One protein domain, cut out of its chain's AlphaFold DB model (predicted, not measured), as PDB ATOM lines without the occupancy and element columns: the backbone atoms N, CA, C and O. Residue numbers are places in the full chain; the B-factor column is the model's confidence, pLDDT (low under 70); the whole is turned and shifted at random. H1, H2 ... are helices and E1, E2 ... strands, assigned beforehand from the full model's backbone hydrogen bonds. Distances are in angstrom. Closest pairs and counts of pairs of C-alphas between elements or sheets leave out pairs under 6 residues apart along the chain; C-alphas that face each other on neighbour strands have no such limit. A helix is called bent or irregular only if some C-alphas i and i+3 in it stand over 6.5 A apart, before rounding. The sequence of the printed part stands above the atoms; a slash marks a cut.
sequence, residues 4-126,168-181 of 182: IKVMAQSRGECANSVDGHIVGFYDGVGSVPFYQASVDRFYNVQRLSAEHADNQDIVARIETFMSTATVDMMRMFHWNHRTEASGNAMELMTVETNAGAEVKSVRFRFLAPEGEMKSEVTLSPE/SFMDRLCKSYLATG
ATOM      1  N   ILE A   4     -45.859   2.628  -6.221       95.88
ATOM      2  CA  ILE A   4     -47.114   3.143  -6.775       95.88
ATOM      3  C   ILE A   4     -47.305   2.523  -8.150       95.88
ATOM      4  O   ILE A   4     -46.359   2.470  -8.930       95.88
ATOM      5  N   LYS A   5     -48.528   2.108  -8.475       96.06
ATOM      6  CA  LYS A   5     -48.918   1.692  -9.823       96.06
ATOM      7  C   LYS A   5     -50.024   2.593 -10.348       96.06
ATOM      8  O   LYS A   5     -51.079   2.707  -9.733       96.06
ATOM      9  N   VAL A   6     -49.787   3.194 -11.506       95.31
ATOM     10  CA  VAL A   6     -50.762   3.956 -12.290       95.31
ATOM     11  C   VAL A   6     -51.195   3.085 -13.460       95.31
ATOM     12  O   VAL A   6     -50.342   2.602 -14.197       95.31
ATOM     13  N   MET A   7     -52.494   2.874 -13.644       93.88
ATOM     14  CA  MET A   7     -53.043   2.056 -14.729       93.88
ATOM     15  C   MET A   7     -54.080   2.848 -15.513       93.88
ATOM     16  O   MET A   7     -55.001   3.398 -14.914       93.88
ATOM     17  N   ALA A   8     -53.954   2.879 -16.837       90.44
ATOM     18  CA  ALA A   8     -54.968   3.458 -17.711       90.44
ATOM     19  C   ALA A   8     -56.249   2.613 -17.688       90.44
ATOM     20  O   ALA A   8     -56.200   1.393 -17.875       90.44
ATOM     21  N   GLN A   9     -57.392   3.271 -17.496       84.50
ATOM     22  CA  GLN A   9     -58.710   2.653 -17.446       84.50
ATOM     23  C   GLN A   9     -59.604   3.202 -18.564       84.50
ATOM     24  O   GLN A   9     -59.773   4.412 -18.710       84.50
ATOM     25  N   SER A  10     -60.218   2.302 -19.328       78.00
ATOM     26  CA  SER A  10     -61.275   2.634 -20.292       78.00
ATOM     27  C   SER A  10     -62.642   2.187 -19.768       78.00
ATOM     28  O   SER A  10     -62.743   1.202 -19.026       78.00
ATOM     29  N   ARG A  11     -63.715   2.904 -20.121       61.72
ATOM     30  CA  ARG A  11     -65.083   2.519 -19.761       61.72
ATOM     31  C   ARG A  11     -65.665   1.601 -20.841       61.72
ATOM     32  O   ARG A  11     -66.355   2.042 -21.754       61.72
ATOM     33  N   GLY A  12     -65.415   0.300 -20.693       57.78
ATOM     34  CA  GLY A  12     -66.043  -0.765 -21.486       57.78
ATOM     35  C   GLY A  12     -65.113  -1.440 -22.498       57.78
ATOM     36  O   GLY A  12     -64.134  -0.858 -22.951       57.78
ATOM     37  N   GLU A  13     -65.453  -2.675 -22.877       52.19
ATOM     38  CA  GLU A  13     -64.622  -3.595 -23.681       52.19
ATOM     39  C   GLU A  13     -64.327  -3.127 -25.127       52.19
ATOM     40  O   GLU A  13     -63.604  -3.800 -25.855       52.19
ATOM     41  N   CYS A  14     -64.849  -1.974 -25.563       49.62
ATOM     42  CA  CYS A  14     -64.666  -1.420 -26.915       49.62
ATOM     43  C   CYS A  14     -64.422   0.103 -26.940       49.62
ATOM     44  O   CYS A  14     -64.592   0.743 -27.980       49.62
ATOM     45  N   ALA A  15     -64.063   0.719 -25.810       55.31
ATOM     46  CA  ALA A  15     -63.758   2.146 -25.784       55.31
ATOM     47  C   ALA A  15     -62.369   2.413 -26.392       55.31
ATOM     48  O   ALA A  15     -61.347   1.967 -25.876       55.31
ATOM     49  N   ASN A  16     -62.328   3.193 -27.476       54.38
ATOM     50  CA  ASN A  16     -61.086   3.658 -28.113       54.38
ATOM     51  C   ASN A  16     -60.383   4.784 -27.323       54.38
ATOM     52  O   ASN A  16     -59.434   5.381 -27.829       54.38
ATOM     53  N   SER A  17     -60.870   5.121 -26.126       58.81
ATOM     54  CA  SER A  17     -60.364   6.214 -25.295       58.81
ATOM     55  C   SER A  17     -60.239   5.791 -23.836       58.81
ATOM     56  O   SER A  17     -61.101   5.093 -23.301       58.81
ATOM     57  N   VAL A  18     -59.167   6.248 -23.190       64.06
ATOM     58  CA  VAL A  18     -58.972   6.122 -21.744       64.06
ATOM     59  C   VAL A  18     -59.795   7.207 -21.058       64.06
ATOM     60  O   VAL A  18     -59.682   8.387 -21.381       64.06
ATOM     61  N   ASP A  19     -60.641   6.804 -20.114       75.25
ATOM     62  CA  ASP A  19     -61.527   7.720 -19.386       75.25
ATOM     63  C   ASP A  19     -60.885   8.238 -18.091       75.25
ATOM     64  O   ASP A  19     -61.294   9.268 -17.547       75.25
ATOM     65  N   GLY A  20     -59.847   7.548 -17.616       87.81
ATOM     66  CA  GLY A  20     -59.082   7.932 -16.441       87.81
ATOM     67  C   GLY A  20     -57.991   6.925 -16.100       87.81
ATOM     68  O   GLY A  20     -57.653   6.038 -16.881       87.81
ATOM     69  N   HIS A  21     -57.439   7.062 -14.904       92.88
ATOM     70  CA  HIS A  21     -56.395   6.201 -14.380       92.88
ATOM     71  C   HIS A  21     -56.760   5.715 -12.983       92.88
ATOM     72  O   HIS A  21     -57.365   6.436 -12.194       92.88
ATOM     73  N   ILE A  22     -56.343   4.499 -12.661       94.06
ATOM     74  CA  ILE A  22     -56.348   3.985 -11.298       94.06
ATOM     75  C   ILE A  22     -54.934   4.084 -10.754       94.06
ATOM     76  O   ILE A  22     -53.991   3.588 -11.367       94.06
ATOM     77  N   VAL A  23     -54.800   4.714  -9.595       96.00
ATOM     78  CA  VAL A  23     -53.542   4.840  -8.866       96.00
ATOM     79  C   VAL A  23     -53.651   4.013  -7.597       96.00
ATOM     80  O   VAL A  23     -54.515   4.269  -6.761       96.00
ATOM     81  N   GLY A  24     -52.794   3.005  -7.469       95.31
ATOM     82  CA  GLY A  24     -52.705   2.149  -6.292       95.31
ATOM     83  C   GLY A  24     -51.341   2.256  -5.623       95.31
ATOM     84  O   GLY A  24     -50.316   2.314  -6.299       95.31
ATOM     85  N   PHE A  25     -51.338   2.258  -4.297       94.88
ATOM     86  CA  PHE A  25     -50.153   2.232  -3.445       94.88
ATOM     87  C   PHE A  25     -50.023   0.827  -2.866       94.88
ATOM     88  O   PHE A  25     -50.949   0.348  -2.216       94.88
ATOM     89  N   TYR A  26     -48.904   0.155  -3.113       93.06
ATOM     90  CA  TYR A  26     -48.704  -1.257  -2.780       93.06
ATOM     91  C   TYR A  26     -47.533  -1.433  -1.816       93.06
ATOM     92  O   TYR A  26     -46.490  -0.805  -2.006       93.06
ATOM     93  N   ASP A  27     -47.685  -2.323  -0.830       90.25
ATOM     94  CA  ASP A  27     -46.622  -2.727   0.104       90.25
ATOM     95  C   ASP A  27     -46.108  -4.139  -0.219       90.25
ATOM     96  O   ASP A  27     -46.124  -5.058   0.597       90.25
ATOM     97  N   GLY A  28     -45.694  -4.343  -1.472       84.62
ATOM     98  CA  GLY A  28     -45.167  -5.617  -1.960       84.62
ATOM     99  C   GLY A  28     -45.827  -6.110  -3.243       84.62
ATOM    100  O   GLY A  28     -46.958  -5.754  -3.575       84.62
ATOM    101  N   VAL A  29     -45.104  -6.944  -3.990       80.38
ATOM    102  CA  VAL A  29     -45.609  -7.556  -5.226       80.38
ATOM    103  C   VAL A  29     -46.709  -8.559  -4.878       80.38
ATOM    104  O   VAL A  29     -46.532  -9.380  -3.982       80.38
ATOM    105  N   GLY A  30     -47.844  -8.484  -5.575       78.25
ATOM    106  CA  GLY A  30     -49.008  -9.337  -5.309       78.25
ATOM    107  C   GLY A  30     -49.829  -8.930  -4.080       78.25
ATOM    108  O   GLY A  30     -50.767  -9.641  -3.728       78.25
ATOM    109  N   SER A  31     -49.505  -7.800  -3.438       81.69
ATOM    110  CA  SER A  31     -50.310  -7.249  -2.345       81.69
ATOM    111  C   SER A  31     -51.592  -6.580  -2.854       81.69
ATOM    112  O   SER A  31     -51.674  -6.108  -3.992       81.69
ATOM    113  N   VAL A  32     -52.602  -6.526  -1.985       87.56
ATOM    114  CA  VAL A  32     -53.773  -5.657  -2.156       87.56
ATOM    115  C   VAL A  32     -53.312  -4.202  -1.982       87.56
ATOM    116  O   VAL A  32     -52.451  -3.952  -1.134       87.56
ATOM    117  N   PRO A  33     -53.830  -3.230  -2.763       89.56
ATOM    118  CA  PRO A  33     -53.438  -1.838  -2.590       89.56
ATOM    119  C   PRO A  33     -53.793  -1.341  -1.182       89.56
ATOM    120  O   PRO A  33     -54.936  -1.448  -0.734       89.56
ATOM    121  N   PHE A  34     -52.803  -0.752  -0.516       90.50
ATOM    122  CA  PHE A  34     -52.938  -0.053   0.759       90.50
ATOM    123  C   PHE A  34     -53.851   1.172   0.631       90.50
ATOM    124  O   PHE A  34     -54.692   1.438   1.486       90.50
ATOM    125  N   TYR A  35     -53.701   1.897  -0.477       92.69
ATOM    126  CA  TYR A  35     -54.525   3.037  -0.855       92.69
ATOM    127  C   TYR A  35     -54.806   2.974  -2.353       92.69
ATOM    128  O   TYR A  35     -53.915   2.646  -3.142       92.69
ATOM    129  N   GLN A  36     -56.023   3.323  -2.754       94.50
ATOM    130  CA  GLN A  36     -56.417   3.388  -4.152       94.50
ATOM    131  C   GLN A  36     -57.221   4.653  -4.439       94.50
ATOM    132  O   GLN A  36     -58.144   5.013  -3.704       94.50
ATOM    133  N   ALA A  37     -56.909   5.305  -5.554       95.06
ATOM    134  CA  ALA A  37     -57.654   6.440  -6.072       95.06
ATOM    135  C   ALA A  37     -57.890   6.309  -7.577       95.06
ATOM    136  O   ALA A  37     -57.098   5.707  -8.301       95.06
ATOM    137  N   SER A  38     -58.982   6.904  -8.039       94.12
ATOM    138  CA  SER A  38     -59.238   7.173  -9.446       94.12
ATOM    139  C   SER A  38     -58.799   8.596  -9.771       94.12
ATOM    140  O   SER A  38     -58.969   9.507  -8.959       94.12
ATOM    141  N   VAL A  39     -58.225   8.775 -10.952       93.81
ATOM    142  CA  VAL A  39     -57.880  10.067 -11.535       93.81
ATOM    143  C   VAL A  39     -58.624  10.176 -12.854       93.81
ATOM    144  O   VAL A  39     -58.373   9.387 -13.763       93.81
ATOM    145  N   ASP A  40     -59.543  11.123 -12.972       90.06
ATOM    146  CA  ASP A  40     -60.264  11.323 -14.228       90.06
ATOM    147  C   ASP A  40     -59.391  12.022 -15.290       90.06
ATOM    148  O   ASP A  40     -58.270  12.475 -15.035       90.06
ATOM    149  N   ARG A  41     -59.915  12.149 -16.513       84.94
ATOM    150  CA  ARG A  41     -59.247  12.867 -17.615       84.94
ATOM    151  C   ARG A  41     -58.940  14.349 -17.339       84.94
ATOM    152  O   ARG A  41     -58.205  14.969 -18.103       84.94
ATOM    153  N   PHE A  42     -59.549  14.938 -16.312       86.31
ATOM    154  CA  PHE A  42     -59.348  16.322 -15.890       86.31
ATOM    155  C   PHE A  42     -58.418  16.431 -14.678       86.31
ATOM    156  O   PHE A  42     -58.276  17.516 -14.117       86.31
ATOM    157  N   TYR A  43     -57.760  15.330 -14.304       89.00
ATOM    158  CA  TYR A  43     -56.862  15.230 -13.157       89.00
ATOM    159  C   TYR A  43     -57.554  15.403 -11.800       89.00
ATOM    160  O   TYR A  43     -56.879  15.644 -10.796       89.00
ATOM    161  N   ASN A  44     -58.878  15.241 -11.740       91.19
ATOM    162  CA  ASN A  44     -59.581  15.189 -10.467       91.19
ATOM    163  C   ASN A  44     -59.311  13.843  -9.804       91.19
ATOM    164  O   ASN A  44     -59.479  12.788 -10.419       91.19
ATOM    165  N   VAL A  45     -58.916  13.889  -8.534       94.00
ATOM    166  CA  VAL A  45     -58.629  12.700  -7.736       94.00
ATOM    167  C   VAL A  45     -59.856  12.339  -6.908       94.00
ATOM    168  O   VAL A  45     -60.352  13.154  -6.131       94.00
ATOM    169  N   GLN A  46     -60.303  11.093  -7.020       93.50
ATOM    170  CA  GLN A  46     -61.318  10.511  -6.154       93.50
ATOM    171  C   GLN A  46     -60.727   9.307  -5.426       93.50
ATOM    172  O   GLN A  46     -60.336   8.321  -6.048       93.50
ATOM    173  N   ARG A  47     -60.683   9.360  -4.093       93.56
ATOM    174  CA  ARG A  47     -60.299   8.200  -3.282       93.56
ATOM    175  C   ARG A  47     -61.320   7.077  -3.469       93.56
ATOM    176  O   ARG A  47     -62.518   7.312  -3.337       93.56
ATOM    177  N   LEU A  48     -60.832   5.872  -3.753       91.38
ATOM    178  CA  LEU A  48     -61.646   4.664  -3.896       91.38
ATOM    179  C   LEU A  48     -61.581   3.801  -2.639       91.38
ATOM    180  O   LEU A  48     -62.615   3.364  -2.149       91.38
ATOM    181  N   SER A  49     -60.380   3.584  -2.100       88.56
ATOM    182  CA  SER A  49     -60.182   2.775  -0.898       88.56
ATOM    183  C   SER A  49     -58.942   3.211  -0.117       88.56
ATOM    184  O   SER A  49     -57.961   3.700  -0.678       88.56
ATOM    185  N   ALA A  50     -59.011   3.043   1.202       82.81
ATOM    186  CA  ALA A  50     -57.896   3.202   2.140       82.81
ATOM    187  C   ALA A  50     -58.078   2.272   3.358       82.81
ATOM    188  O   ALA A  50     -57.588   2.551   4.443       82.81
ATOM    189  N   GLU A  51     -58.849   1.193   3.199       72.88
ATOM    190  CA  GLU A  51     -59.295   0.334   4.309       72.88
ATOM    191  C   GLU A  51     -58.150  -0.451   4.958       72.88
ATOM    192  O   GLU A  51     -58.247  -0.823   6.118       72.88
ATOM    193  N   HIS A  52     -57.049  -0.653   4.231       69.44
ATOM    194  CA  HIS A  52     -55.842  -1.321   4.726       69.44
ATOM    195  C   HIS A  52     -54.834  -0.337   5.338       69.44
ATOM    196  O   HIS A  52     -53.696  -0.711   5.629       69.44
ATOM    197  N   ALA A  53     -55.221   0.932   5.483       67.56
ATOM    198  CA  ALA A  53     -54.363   1.983   5.985       67.56
ATOM    199  C   ALA A  53     -54.592   2.243   7.476       67.56
ATOM    200  O   ALA A  53     -55.202   3.234   7.871       67.56
ATOM    201  N   ASP A  54     -54.024   1.377   8.313       67.62
ATOM    202  CA  ASP A  54     -54.106   1.487   9.779       67.62
ATOM    203  C   ASP A  54     -53.355   2.716  10.339       67.62
ATOM    204  O   ASP A  54     -53.476   3.057  11.515       67.62
ATOM    205  N   ASN A  55     -52.569   3.401   9.499       78.31
ATOM    206  CA  ASN A  55     -51.772   4.569   9.861       78.31
ATOM    207  C   ASN A  55     -52.265   5.832   9.132       78.31
ATOM    208  O   ASN A  55     -51.957   6.052   7.956       78.31
ATOM    209  N   GLN A  56     -52.987   6.689   9.861       81.25
ATOM    210  CA  GLN A  56     -53.548   7.937   9.332       81.25
ATOM    211  C   GLN A  56     -52.484   8.927   8.830       81.25
ATOM    212  O   GLN A  56     -52.738   9.632   7.852       81.25
ATOM    213  N   ASP A  57     -51.286   8.949   9.421       86.38
ATOM    214  CA  ASP A  57     -50.213   9.850   8.981       86.38
ATOM    215  C   ASP A  57     -49.721   9.483   7.577       86.38
ATOM    216  O   ASP A  57     -49.422  10.357   6.760       86.38
ATOM    217  N   ILE A  58     -49.661   8.183   7.273       85.44
ATOM    218  CA  ILE A  58     -49.276   7.694   5.945       85.44
ATOM    219  C   ILE A  58     -50.358   8.047   4.920       85.44
ATOM    220  O   ILE A  58     -50.028   8.532   3.838       85.44
ATOM    221  N   VAL A  59     -51.640   7.881   5.263       88.75
ATOM    222  CA  VAL A  59     -52.755   8.280   4.383       88.75
ATOM    223  C   VAL A  59     -52.692   9.771   4.066       88.75
ATOM    224  O   VAL A  59     -52.777  10.141   2.900       88.75
ATOM    225  N   ALA A  60     -52.457  10.625   5.064       90.06
ATOM    226  CA  ALA A  60     -52.348  12.068   4.854       90.06
ATOM    227  C   ALA A  60     -51.187  12.442   3.912       90.06
ATOM    228  O   ALA A  60     -51.328  13.326   3.060       90.06
ATOM    229  N   ARG A  61     -50.042  11.749   4.011       91.62
ATOM    230  CA  ARG A  61     -48.914  11.927   3.075       91.62
ATOM    231  C   ARG A  61     -49.275  11.487   1.658       91.62
ATOM    232  O   ARG A  61     -48.946  12.199   0.710       91.62
ATOM    233  N   ILE A  62     -49.972  10.360   1.513       92.94
ATOM    234  CA  ILE A  62     -50.460   9.866   0.218       92.94
ATOM    235  C   ILE A  62     -51.452  10.857  -0.401       92.94
ATOM    236  O   ILE A  62     -51.300  11.227  -1.561       92.94
ATOM    237  N   GLU A  63     -52.432  11.341   0.361       92.75
ATOM    238  CA  GLU A  63     -53.418  12.316  -0.116       92.75
ATOM    239  C   GLU A  63     -52.746  13.644  -0.511       92.75
ATOM    240  O   GLU A  63     -53.048  14.204  -1.567       92.75
ATOM    241  N   THR A  64     -51.749  14.098   0.256       94.25
ATOM    242  CA  THR A  64     -50.932  15.276  -0.089       94.25
ATOM    243  C   THR A  64     -50.178  15.071  -1.404       94.25
ATOM    244  O   THR A  64     -50.198  15.945  -2.279       94.25
ATOM    245  N   PHE A  65     -49.552  13.908  -1.591       95.19
ATOM    246  CA  PHE A  65     -48.888  13.562  -2.845       95.19
ATOM    247  C   PHE A  65     -49.871  13.535  -4.013       95.19
ATOM    248  O   PHE A  65     -49.622  14.175  -5.032       95.19
ATOM    249  N   MET A  66     -51.021  12.877  -3.859       95.69
ATOM    250  CA  MET A  66     -52.048  12.841  -4.897       95.69
ATOM    251  C   MET A  66     -52.541  14.251  -5.243       95.69
ATOM    252  O   MET A  66     -52.724  14.565  -6.415       95.69
ATOM    253  N   SER A  67     -52.685  15.149  -4.269       92.88
ATOM    254  CA  SER A  67     -53.133  16.523  -4.536       92.88
ATOM    255  C   SER A  67     -52.118  17.370  -5.318       92.88
ATOM    256  O   SER A  67     -52.512  18.223  -6.110       92.88
ATOM    257  N   THR A  68     -50.816  17.137  -5.131       92.81
ATOM    258  CA  THR A  68     -49.754  17.996  -5.687       92.81
ATOM    259  C   THR A  68     -49.076  17.408  -6.921       92.81
ATOM    260  O   THR A  68     -48.689  18.152  -7.820       92.81
ATOM    261  N   ALA A  69     -48.954  16.082  -6.997       95.00
ATOM    262  CA  ALA A  69     -48.166  15.393  -8.011       95.00
ATOM    263  C   ALA A  69     -49.007  14.760  -9.128       95.00
ATOM    264  O   ALA A  69     -48.429  14.310 -10.113       95.00
ATOM    265  N   THR A  70     -50.345  14.730  -9.029       94.94
ATOM    266  CA  THR A  70     -51.201  14.035 -10.016       94.94
ATOM    267  C   THR A  70     -50.954  14.502 -11.447       94.94
ATOM    268  O   THR A  70     -50.768  13.669 -12.330       94.94
ATOM    269  N   VAL A  71     -50.883  15.814 -11.689       93.00
ATOM    270  CA  VAL A  71     -50.640  16.348 -13.040       93.00
ATOM    271  C   VAL A  71     -49.277  15.904 -13.574       93.00
ATOM    272  O   VAL A  71     -49.182  15.428 -14.704       93.00
ATOM    273  N   ASP A  72     -48.226  16.014 -12.760       94.56
ATOM    274  CA  ASP A  72     -46.872  15.622 -13.156       94.56
ATOM    275  C   ASP A  72     -46.771  14.092 -13.358       94.56
ATOM    276  O   ASP A  72     -46.123  13.630 -14.299       94.56
ATOM    277  N   MET A  73     -47.476  13.303 -12.542       95.19
ATOM    278  CA  MET A  73     -47.568  11.843 -12.645       95.19
ATOM    279  C   MET A  73     -48.277  11.403 -13.928       95.19
ATOM    280  O   MET A  73     -47.754  10.557 -14.654       95.19
ATOM    281  N   MET A  74     -49.428  11.999 -14.251       92.56
ATOM    282  CA  MET A  74     -50.125  11.713 -15.506       92.56
ATOM    283  C   MET A  74     -49.299  12.170 -16.707       92.56
ATOM    284  O   MET A  74     -49.187  11.451 -17.696       92.56
ATOM    285  N   ARG A  75     -48.627  13.323 -16.615       91.50
ATOM    286  CA  ARG A  75     -47.712  13.778 -17.667       91.50
ATOM    287  C   ARG A  75     -46.575  12.780 -17.898       91.50
ATOM    288  O   ARG A  75     -46.271  12.499 -19.053       91.50
ATOM    289  N   MET A  76     -45.996  12.203 -16.840       92.88
ATOM    290  CA  MET A  76     -44.981  11.143 -16.952       92.88
ATOM    291  C   MET A  76     -45.536   9.871 -17.600       92.88
ATOM    292  O   MET A  76     -44.865   9.269 -18.442       92.88
ATOM    293  N   PHE A  77     -46.768   9.491 -17.253       92.50
ATOM    294  CA  PHE A  77     -47.465   8.358 -17.857       92.50
ATOM    295  C   PHE A  77     -47.639   8.551 -19.374       92.50
ATOM    296  O   PHE A  77     -47.149   7.743 -20.165       92.50
ATOM    297  N   HIS A  78     -48.260   9.659 -19.789       88.56
ATOM    298  CA  HIS A  78     -48.538   9.962 -21.199       88.56
ATOM    299  C   HIS A  78     -47.268  10.213 -22.020       88.56
ATOM    300  O   HIS A  78     -47.231   9.927 -23.214       88.56
ATOM    301  N   TRP A  79     -46.202  10.717 -21.391       87.81
ATOM    302  CA  TRP A  79     -44.913  10.903 -22.055       87.81
ATOM    303  C   TRP A  79     -44.335   9.593 -22.601       87.81
ATOM    304  O   TRP A  79     -43.716   9.581 -23.666       87.81
ATOM    305  N   ASN A  80     -44.531   8.493 -21.872       88.94
ATOM    306  CA  ASN A  80     -43.929   7.198 -22.186       88.94
ATOM    307  C   ASN A  80     -44.909   6.235 -22.874       88.94
ATOM    308  O   ASN A  80     -44.479   5.347 -23.613       88.94
ATOM    309  N   HIS A  81     -46.217   6.445 -22.720       84.50
ATOM    310  CA  HIS A  81     -47.252   5.708 -23.444       84.50
ATOM    311  C   HIS A  81     -47.773   6.527 -24.626       84.50
ATOM    312  O   HIS A  81     -48.703   7.315 -24.500       84.50
ATOM    313  N   ARG A  82     -47.174   6.318 -25.809       66.00
ATOM    314  CA  ARG A  82     -47.573   6.994 -27.064       66.00
ATOM    315  C   ARG A  82     -49.020   6.713 -27.493       66.00
ATOM    316  O   ARG A  82     -49.557   7.459 -28.307       66.00
ATOM    317  N   THR A  83     -49.614   5.629 -27.002       65.25
ATOM    318  CA  THR A  83     -51.009   5.252 -27.241       65.25
ATOM    319  C   THR A  83     -51.718   5.055 -25.906       65.25
ATOM    320  O   THR A  83     -51.202   4.385 -25.012       65.25
ATOM    321  N   GLU A  84     -52.916   5.617 -25.775       63.34
ATOM    322  CA  GLU A  84     -53.793   5.440 -24.614       63.34
ATOM    323  C   GLU A  84     -54.526   4.095 -24.708       63.34
ATOM    324  O   GLU A  84     -55.745   4.026 -24.826       63.34
ATOM    325  N   ALA A  85     -53.772   2.995 -24.730       69.62
ATOM    326  CA  ALA A  85     -54.369   1.672 -24.610       69.62
ATOM    327  C   ALA A  85     -54.735   1.412 -23.144       69.62
ATOM    328  O   ALA A  85     -53.907   1.590 -22.243       69.62
ATOM    329  N   SER A  86     -55.969   0.962 -22.916       78.69
ATOM    330  CA  SER A  86     -56.405   0.449 -21.616       78.69
ATOM    331  C   SER A  86     -55.436  -0.631 -21.130       78.69
ATOM    332  O   SER A  86     -54.968  -1.446 -21.920       78.69
ATOM    333  N   GLY A  87     -55.123  -0.634 -19.836       81.19
ATOM    334  CA  GLY A  87     -54.197  -1.599 -19.239       81.19
ATOM    335  C   GLY A  87     -52.720  -1.205 -19.300       81.19
ATOM    336  O   GLY A  87     -51.935  -1.776 -18.545       81.19
ATOM    337  N   ASN A  88     -52.325  -0.200 -20.097       91.25
ATOM    338  CA  ASN A  88     -50.988   0.382 -19.957       91.25
ATOM    339  C   ASN A  88     -50.775   0.810 -18.500       91.25
ATOM    340  O   ASN A  88     -51.654   1.425 -17.884       91.25
ATOM    341  N   ALA A  89     -49.597   0.505 -17.963       93.81
ATOM    342  CA  ALA A  89     -49.274   0.807 -16.581       93.81
ATOM    343  C   ALA A  89     -47.935   1.532 -16.447       93.81
ATOM    344  O   ALA A  89     -47.054   1.450 -17.307       93.81
ATOM    345  N   MET A  90     -47.793   2.262 -15.351       96.00
ATOM    346  CA  MET A  90     -46.544   2.848 -14.896       96.00
ATOM    347  C   MET A  90     -46.363   2.504 -13.422       96.00
ATOM    348  O   MET A  90     -47.288   2.688 -12.634       96.00
ATOM    349  N   GLU A  91     -45.179   2.044 -13.044       96.50
ATOM    350  CA  GLU A  91     -44.807   1.793 -11.654       96.50
ATOM    351  C   GLU A  91     -43.721   2.771 -11.215       96.50
ATOM    352  O   GLU A  91     -42.766   2.997 -11.955       96.50
ATOM    353  N   LEU A  92     -43.865   3.334 -10.015       96.25
ATOM    354  CA  LEU A  92     -42.862   4.162  -9.349       96.25
ATOM    355  C   LEU A  92     -42.370   3.416  -8.118       96.25
ATOM    356  O   LEU A  92     -43.182   2.980  -7.304       96.25
ATOM    357  N   MET A  93     -41.056   3.291  -7.973       94.62
ATOM    358  CA  MET A  93     -40.430   2.658  -6.816       94.62
ATOM    359  C   MET A  93     -39.139   3.370  -6.442       94.62
ATOM    360  O   MET A  93     -38.409   3.874  -7.300       94.62
ATOM    361  N   THR A  94     -38.839   3.390  -5.153       92.00
ATOM    362  CA  THR A  94     -37.560   3.868  -4.639       92.00
ATOM    363  C   THR A  94     -36.422   2.942  -5.072       92.00
ATOM    364  O   THR A  94     -36.586   1.728  -5.205       92.00
ATOM    365  N   VAL A  95     -35.249   3.523  -5.329       86.81
ATOM    366  CA  VAL A  95     -34.020   2.763  -5.575       86.81
ATOM    367  C   VAL A  95     -33.098   2.940  -4.379       86.81
ATOM    368  O   VAL A  95     -32.535   4.013  -4.168       86.81
ATOM    369  N   GLU A  96     -32.933   1.866  -3.615       75.50
ATOM    370  CA  GLU A  96     -31.899   1.763  -2.590       75.50
ATOM    371  C   GLU A  96     -30.622   1.214  -3.225       75.50
ATOM    372  O   GLU A  96     -30.625   0.153  -3.849       75.50
ATOM    373  N   THR A  97     -29.517   1.947  -3.093       63.00
ATOM    374  CA  THR A  97     -28.205   1.495  -3.574       63.00
ATOM    375  C   THR A  97     -27.489   0.604  -2.563       63.00
ATOM    376  O   THR A  97     -26.683  -0.217  -2.981       63.00
ATOM    377  N   ASN A  98     -27.799   0.728  -1.266       61.59
ATOM    378  CA  ASN A  98     -27.322  -0.129  -0.175       61.59
ATOM    379  C   ASN A  98     -28.345  -0.136   0.973       61.59
ATOM    380  O   ASN A  98     -29.028   0.866   1.186       61.59
ATOM    381  N   ALA A  99     -28.405  -1.222   1.752       56.66
ATOM    382  CA  ALA A  99     -29.262  -1.300   2.937       56.66
ATOM    383  C   ALA A  99     -28.917  -0.169   3.929       56.66
ATOM    384  O   ALA A  99     -27.794  -0.098   4.429       56.66
ATOM    385  N   GLY A 100     -29.874   0.727   4.183       56.38
ATOM    386  CA  GLY A 100     -29.706   1.890   5.065       56.38
ATOM    387  C   GLY A 100     -29.124   3.147   4.406       56.38
ATOM    388  O   GLY A 100     -28.905   4.139   5.098       56.38
ATOM    389  N   ALA A 101     -28.879   3.142   3.091       62.88
ATOM    390  CA  ALA A 101     -28.529   4.358   2.361       62.88
ATOM    391  C   ALA A 101     -29.763   5.250   2.152       62.88
ATOM    392  O   ALA A 101     -30.872   4.771   1.935       62.88
ATOM    393  N   GLU A 102     -29.549   6.564   2.179       72.38
ATOM    394  CA  GLU A 102     -30.577   7.550   1.843       72.38
ATOM    395  C   GLU A 102     -31.099   7.300   0.416       72.38
ATOM    396  O   GLU A 102     -30.321   7.279  -0.543       72.38
ATOM    397  N   VAL A 103     -32.414   7.110   0.275       75.38
ATOM    398  CA  VAL A 103     -33.067   6.928  -1.025       75.38
ATOM    399  C   VAL A 103     -33.026   8.245  -1.795       75.38
ATOM    400  O   VAL A 103     -33.657   9.225  -1.405       75.38
ATOM    401  N   LYS A 104     -32.308   8.259  -2.921       82.94
ATOM    402  CA  LYS A 104     -32.109   9.471  -3.744       82.94
ATOM    403  C   LYS A 104     -32.725   9.394  -5.128       82.94
ATOM    404  O   LYS A 104     -32.730  10.393  -5.841       82.94
ATOM    405  N   SER A 105     -33.229   8.229  -5.517       90.00
ATOM    406  CA  SER A 105     -33.669   7.991  -6.885       90.00
ATOM    407  C   SER A 105     -34.978   7.224  -6.925       90.00
ATOM    408  O   SER A 105     -35.286   6.413  -6.051       90.00
ATOM    409  N   VAL A 106     -35.727   7.487  -7.987       93.38
ATOM    410  CA  VAL A 106     -37.008   6.874  -8.300       93.38
ATOM    411  C   VAL A 106     -36.859   6.136  -9.619       93.38
ATOM    412  O   VAL A 106     -36.441   6.708 -10.628       93.38
ATOM    413  N   ARG A 107     -37.192   4.851  -9.614       95.12
ATOM    414  CA  ARG A 107     -37.297   4.029 -10.812       95.12
ATOM    415  C   ARG A 107     -38.740   4.047 -11.293       95.12
ATOM    416  O   ARG A 107     -39.661   3.751 -10.538       95.12
ATOM    417  N   PHE A 108     -38.895   4.355 -12.569       96.06
ATOM    418  CA  PHE A 108     -40.138   4.341 -13.318       96.06
ATOM    419  C   PHE A 108     -40.108   3.158 -14.278       96.06
ATOM    420  O   PHE A 108     -39.220   3.082 -15.128       96.06
ATOM    421  N   ARG A 109     -41.070   2.243 -14.167       95.56
ATOM    422  CA  ARG A 109     -41.271   1.158 -15.138       95.56
ATOM    423  C   ARG A 109     -42.543   1.401 -15.913       95.56
ATOM    424  O   ARG A 109     -43.569   1.696 -15.316       95.56
ATOM    425  N   PHE A 110     -42.491   1.239 -17.224       94.81
ATOM    426  CA  PHE A 110     -43.640   1.409 -18.105       94.81
ATOM    427  C   PHE A 110     -44.000   0.060 -18.700       94.81
ATOM    428  O   PHE A 110     -43.173  -0.560 -19.371       94.81
ATOM    429  N   LEU A 111     -45.224  -0.390 -18.453       94.00
ATOM    430  CA  LEU A 111     -45.690  -1.719 -18.823       94.00
ATOM    431  C   LEU A 111     -46.797  -1.635 -19.873       94.00
ATOM    432  O   LEU A 111     -47.644  -0.737 -19.841       94.00
ATOM    433  N   ALA A 112     -46.767  -2.575 -20.808       91.50
ATOM    434  CA  ALA A 112     -47.842  -2.850 -21.745       91.50
ATOM    435  C   ALA A 112     -49.088  -3.396 -21.017       91.50
ATOM    436  O   ALA A 112     -48.964  -3.848 -19.874       91.50
ATOM    437  N   PRO A 113     -50.267  -3.411 -21.665       88.50
ATOM    438  CA  PRO A 113     -51.473  -4.026 -21.108       88.50
ATOM    439  C   PRO A 113     -51.291  -5.494 -20.708       88.50
ATOM    440  O   PRO A 113     -51.871  -5.950 -19.729       88.50
ATOM    441  N   GLU A 114     -50.428  -6.212 -21.422       88.12
ATOM    442  CA  GLU A 114     -50.087  -7.614 -21.176       88.12
ATOM    443  C   GLU A 114     -49.158  -7.793 -19.960       88.12
ATOM    444  O   GLU A 114     -48.835  -8.915 -19.577       88.12
ATOM    445  N   GLY A 115     -48.706  -6.691 -19.348       85.56
ATOM    446  CA  GLY A 115     -47.754  -6.686 -18.238       85.56
ATOM    447  C   GLY A 115     -46.288  -6.735 -18.670       85.56
ATOM    448  O   GLY A 115     -45.404  -6.722 -17.815       85.56
ATOM    449  N   GLU A 116     -45.999  -6.757 -19.973       91.06
ATOM    450  CA  GLU A 116     -44.626  -6.714 -20.479       91.06
ATOM    451  C   GLU A 116     -43.997  -5.331 -20.253       91.06
ATOM    452  O   GLU A 116     -44.593  -4.296 -20.559       91.06
ATOM    453  N   MET A 117     -42.769  -5.290 -19.731       93.19
ATOM    454  CA  MET A 117     -42.050  -4.034 -19.528       93.19
ATOM    455  C   MET A 117     -41.568  -3.461 -20.869       93.19
ATOM    456  O   MET A 117     -40.676  -4.015 -21.504       93.19
ATOM    457  N   LYS A 118     -42.106  -2.303 -21.263       92.06
ATOM    458  CA  LYS A 118     -41.710  -1.570 -22.478       92.06
ATOM    459  C   LYS A 118     -40.429  -0.770 -22.280       92.06
ATOM    460  O   LYS A 118     -39.602  -0.674 -23.181       92.06
ATOM    461  N   SER A 119     -40.298  -0.118 -21.126       92.44
ATOM    462  CA  SER A 119     -39.125   0.692 -20.793       92.44
ATOM    463  C   SER A 119     -38.992   0.897 -19.287       92.44
ATOM    464  O   SER A 119     -39.966   0.789 -18.540       92.44
ATOM    465  N   GLU A 120     -37.773   1.210 -18.859       94.62
ATOM    466  CA  GLU A 120     -37.443   1.585 -17.489       94.62
ATOM    467  C   GLU A 120     -36.571   2.842 -17.518       94.62
ATOM    468  O   GLU A 120     -35.662   2.963 -18.340       94.62
ATOM    469  N   VAL A 121     -36.847   3.780 -16.614       93.25
ATOM    470  CA  VAL A 121     -36.037   4.984 -16.414       93.25
ATOM    471  C   VAL A 121     -35.805   5.161 -14.923       93.25
ATOM    472  O   VAL A 121     -36.742   5.100 -14.137       93.25
ATOM    473  N   THR A 122     -34.563   5.410 -14.518       93.69
ATOM    474  CA  THR A 122     -34.245   5.811 -13.142       93.69
ATOM    475  C   THR A 122     -33.881   7.286 -13.134       93.69
ATOM    476  O   THR A 122     -32.988   7.700 -13.871       93.69
ATOM    477  N   LEU A 123     -34.581   8.073 -12.321       90.56
ATOM    478  CA  LEU A 123     -34.367   9.509 -12.180       90.56
ATOM    479  C   LEU A 123     -34.033   9.853 -10.734       90.56
ATOM    480  O   LEU A 123     -34.561   9.257  -9.798       90.56
ATOM    481  N   SER A 124     -33.189  10.860 -10.565       88.00
ATOM    482  CA  SER A 124     -32.959  11.515  -9.281       88.00
ATOM    483  C   SER A 124     -33.510  12.937  -9.358       88.00
ATOM    484  O   SER A 124     -33.510  13.514 -10.451       88.00
ATOM    485  N   PRO A 125     -33.958  13.524  -8.234       85.75
ATOM    486  CA  PRO A 125     -34.198  14.957  -8.149       85.75
ATOM    487  C   PRO A 125     -33.008  15.741  -8.711       85.75
ATOM    488  O   PRO A 125     -31.858  15.436  -8.390       85.75
ATOM    489  N   GLU A 126     -33.285  16.748  -9.533       83.38
ATOM    490  CA  GLU A 126     -32.250  17.621 -10.072       83.38
ATOM    491  C   GLU A 126     -31.548  18.360  -8.934       83.38
ATOM    492  O   GLU A 126     -32.186  18.923  -8.030       83.38
ATOM    493  N   SER A 168     -39.204  19.740 -16.200       85.44
ATOM    494  CA  SER A 168     -39.283  20.184 -14.802       85.44
ATOM    495  C   SER A 168     -40.312  19.420 -13.976       85.44
ATOM    496  O   SER A 168     -40.168  19.300 -12.761       85.44
ATOM    497  N   PHE A 169     -41.327  18.864 -14.638       89.94
ATOM    498  CA  PHE A 169     -42.308  17.989 -14.006       89.94
ATOM    499  C   PHE A 169     -41.689  16.687 -13.486       89.94
ATOM    500  O   PHE A 169     -42.129  16.181 -12.462       89.94
ATOM    501  N   MET A 170     -40.651  16.160 -14.148       92.00
ATOM    502  CA  MET A 170     -39.989  14.925 -13.724       92.00
ATOM    503  C   MET A 170     -39.259  15.134 -12.392       92.00
ATOM    504  O   MET A 170     -39.375  14.307 -11.491       92.00
ATOM    505  N   ASP A 171     -38.576  16.274 -12.240       90.69
ATOM    506  CA  ASP A 171     -37.925  16.677 -10.988       90.69
ATOM    507  C   ASP A 171     -38.943  16.832  -9.847       90.69
ATOM    508  O   ASP A 171     -38.783  16.242  -8.776       90.69
ATOM    509  N   ARG A 172     -40.031  17.579 -10.089       92.56
ATOM    510  CA  ARG A 172     -41.106  17.764  -9.099       92.56
ATOM    511  C   ARG A 172     -41.752  16.443  -8.696       92.56
ATOM    512  O   ARG A 172     -41.981  16.231  -7.505       92.56
ATOM    513  N   LEU A 173     -42.003  15.553  -9.657       94.94
ATOM    514  CA  LEU A 173     -42.570  14.233  -9.400       94.94
ATOM    515  C   LEU A 173     -41.632  13.382  -8.538       94.94
ATOM    516  O   LEU A 173     -42.085  12.808  -7.553       94.94
ATOM    517  N   CYS A 174     -40.332  13.350  -8.850       92.69
ATOM    518  CA  CYS A 174     -39.348  12.612  -8.054       92.69
ATOM    519  C   CYS A 174     -39.268  13.144  -6.618       92.69
ATOM    520  O   CYS A 174     -39.333  12.362  -5.672       92.69
ATOM    521  N   LYS A 175     -39.183  14.470  -6.444       92.12
ATOM    522  CA  LYS A 175     -39.156  15.111  -5.117       92.12
ATOM    523  C   LYS A 175     -40.406  14.787  -4.309       92.12
ATOM    524  O   LYS A 175     -40.303  14.413  -3.144       92.12
ATOM    525  N   SER A 176     -41.573  14.896  -4.940       93.31
ATOM    526  CA  SER A 176     -42.855  14.630  -4.287       93.31
ATOM    527  C   SER A 176     -42.986  13.159  -3.903       93.31
ATOM    528  O   SER A 176     -43.410  12.866  -2.792       93.31
ATOM    529  N   TYR A 177     -42.573  12.241  -4.783       93.56
ATOM    530  CA  TYR A 177     -42.599  10.806  -4.508       93.56
ATOM    531  C   TYR A 177     -41.681  10.445  -3.334       93.56
ATOM    532  O   TYR A 177     -42.136   9.825  -2.380       93.56
ATOM    533  N   LEU A 178     -40.425  10.906  -3.331       91.38
ATOM    534  CA  LEU A 178     -39.490  10.641  -2.229       91.38
ATOM    535  C   LEU A 178     -39.982  11.207  -0.887       91.38
ATOM    536  O   LEU A 178     -39.811  10.568   0.149       91.38
ATOM    537  N   ALA A 179     -40.650  12.366  -0.896       89.56
ATOM    538  CA  ALA A 179     -41.216  12.974   0.309       89.56
ATOM    539  C   ALA A 179     -42.358  12.153   0.940       89.56
ATOM    540  O   ALA A 179     -42.649  12.325   2.125       89.56
ATOM    541  N   THR A 180     -42.995  11.249   0.186       88.00
ATOM    542  CA  THR A 180     -44.036  10.369   0.742       88.00
ATOM    543  C   THR A 180     -43.477   9.357   1.741       88.00
ATOM    544  O   THR A 180     -44.171   8.998   2.692       88.00
ATOM    545  N   GLY A 181     -42.223   8.923   1.560       85.50
ATOM    546  CA  GLY A 181     -41.659   7.770   2.269       85.50
ATOM    547  C   GLY A 181     -42.255   6.426   1.834       85.50
ATOM    548  O   GLY A 181     -42.157   5.458   2.593       85.50
TER     549      GLY A 181
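What this domain is: This is residues 4 to 126 and 168 to 181 of the 182 residues of an uncharacterized protein of Pseudomonas fluorescens (UniProt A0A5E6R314). One strongly twisted sheet of seven strands makes a wall with helices over one face and no named helix on the other, in two layers, helices on one face of a sheet. The bent helix H1 covers E3 with its first arm and turns to cross E1 and E5 with its second, while H2 packs on both arms and covers E6 and E7. The printed part has 137 residues with named elements in the order E1 E2 E3 E4 H1 E5 E6 E7 H2; the sheet, order E4 E3 E2 E1 E5 E6 E7, is antiparallel throughout. The class is mixed, helices and strands, and the whole is compact, with a radius of gyration of the C-alphas of 14.6 A and spans of 47 by 32 by 29 A.

Where its parts are: E1, residues 4 to 9, begins at C-alpha 4 (-47.114, 3.143, -6.775) and is 15.8 A long. E2, residues 20 to 27, is 23.3 A long; E3, residues 35 to 40, 16.7 A; E4, residues 45 to 49, 12.2 A. H1, residues 56 to 80, was assigned as one helix by its hydrogen bonds but is bent: C-alphas 68 and 71 are 7.6 A apart. Its arms are H1a, residues 56 to 68, 18.5 A, and H1b, residues 71 to 80, 14.6 A, which begins at C-alpha 71 (-50.640, 16.348, -13.040). E5, residues 89 to 95, is 18.9 A long; E6, residues 105 to 111, 19.5 A; E7, residues 117 to 123, 17.2 A. H2, residues 168 to 180, is 19.0 A long and ends at C-alpha 180 (-44.036, 10.369, 0.742).

How they stand to each other: E1 E2 E3 E4 and E5 E6 E7 are meanders, each strand the antiparallel neighbour of the one before. E1 of the one meander and E5 of the other are antiparallel neighbours, with 172 degrees between their N-to-C directions and with N 6 and O 90 at 2.8 A, within hydrogen-bond range. H1a is on the sheet at a height of 9.7 A, over E3, and runs along the strands at 18 degrees to E3 on the local plane. H1b, at 8.6 A, runs across the strands at 72 degrees to E5 on the local plane. H2, on the same face, is at a height of 9.6 A; C-alphas Val 106 of E6 and Cys 174 of H2, their closest, are 6.2 A apart. H2 touches H1a with residues 176 to 180 alone, at a shallow tilt of 7 degrees, opposite ways; the closest C-alphas, Arg 61 and Thr 180, are 5.6 A apart. Each O i to N i+4 pair is within hydrogen-bond range in H1a and H2, and 5 of 6 in H1b.

The domain as a whole: The C-alphas farthest apart are those of Cys 14 and Gly 100, 47.5 A. Residues 127 to 167 are cut out, and C-alphas 126 and 168 are 8.9 A apart across the cut. Of the links that are printed whole, E3 to E4 and E6 to E7 are tight and the others short. The mean pLDDT of the printed part is 85.7; residues 11 to 18, 52 to 54, 82 to 85 and 97 to 101 are under 70.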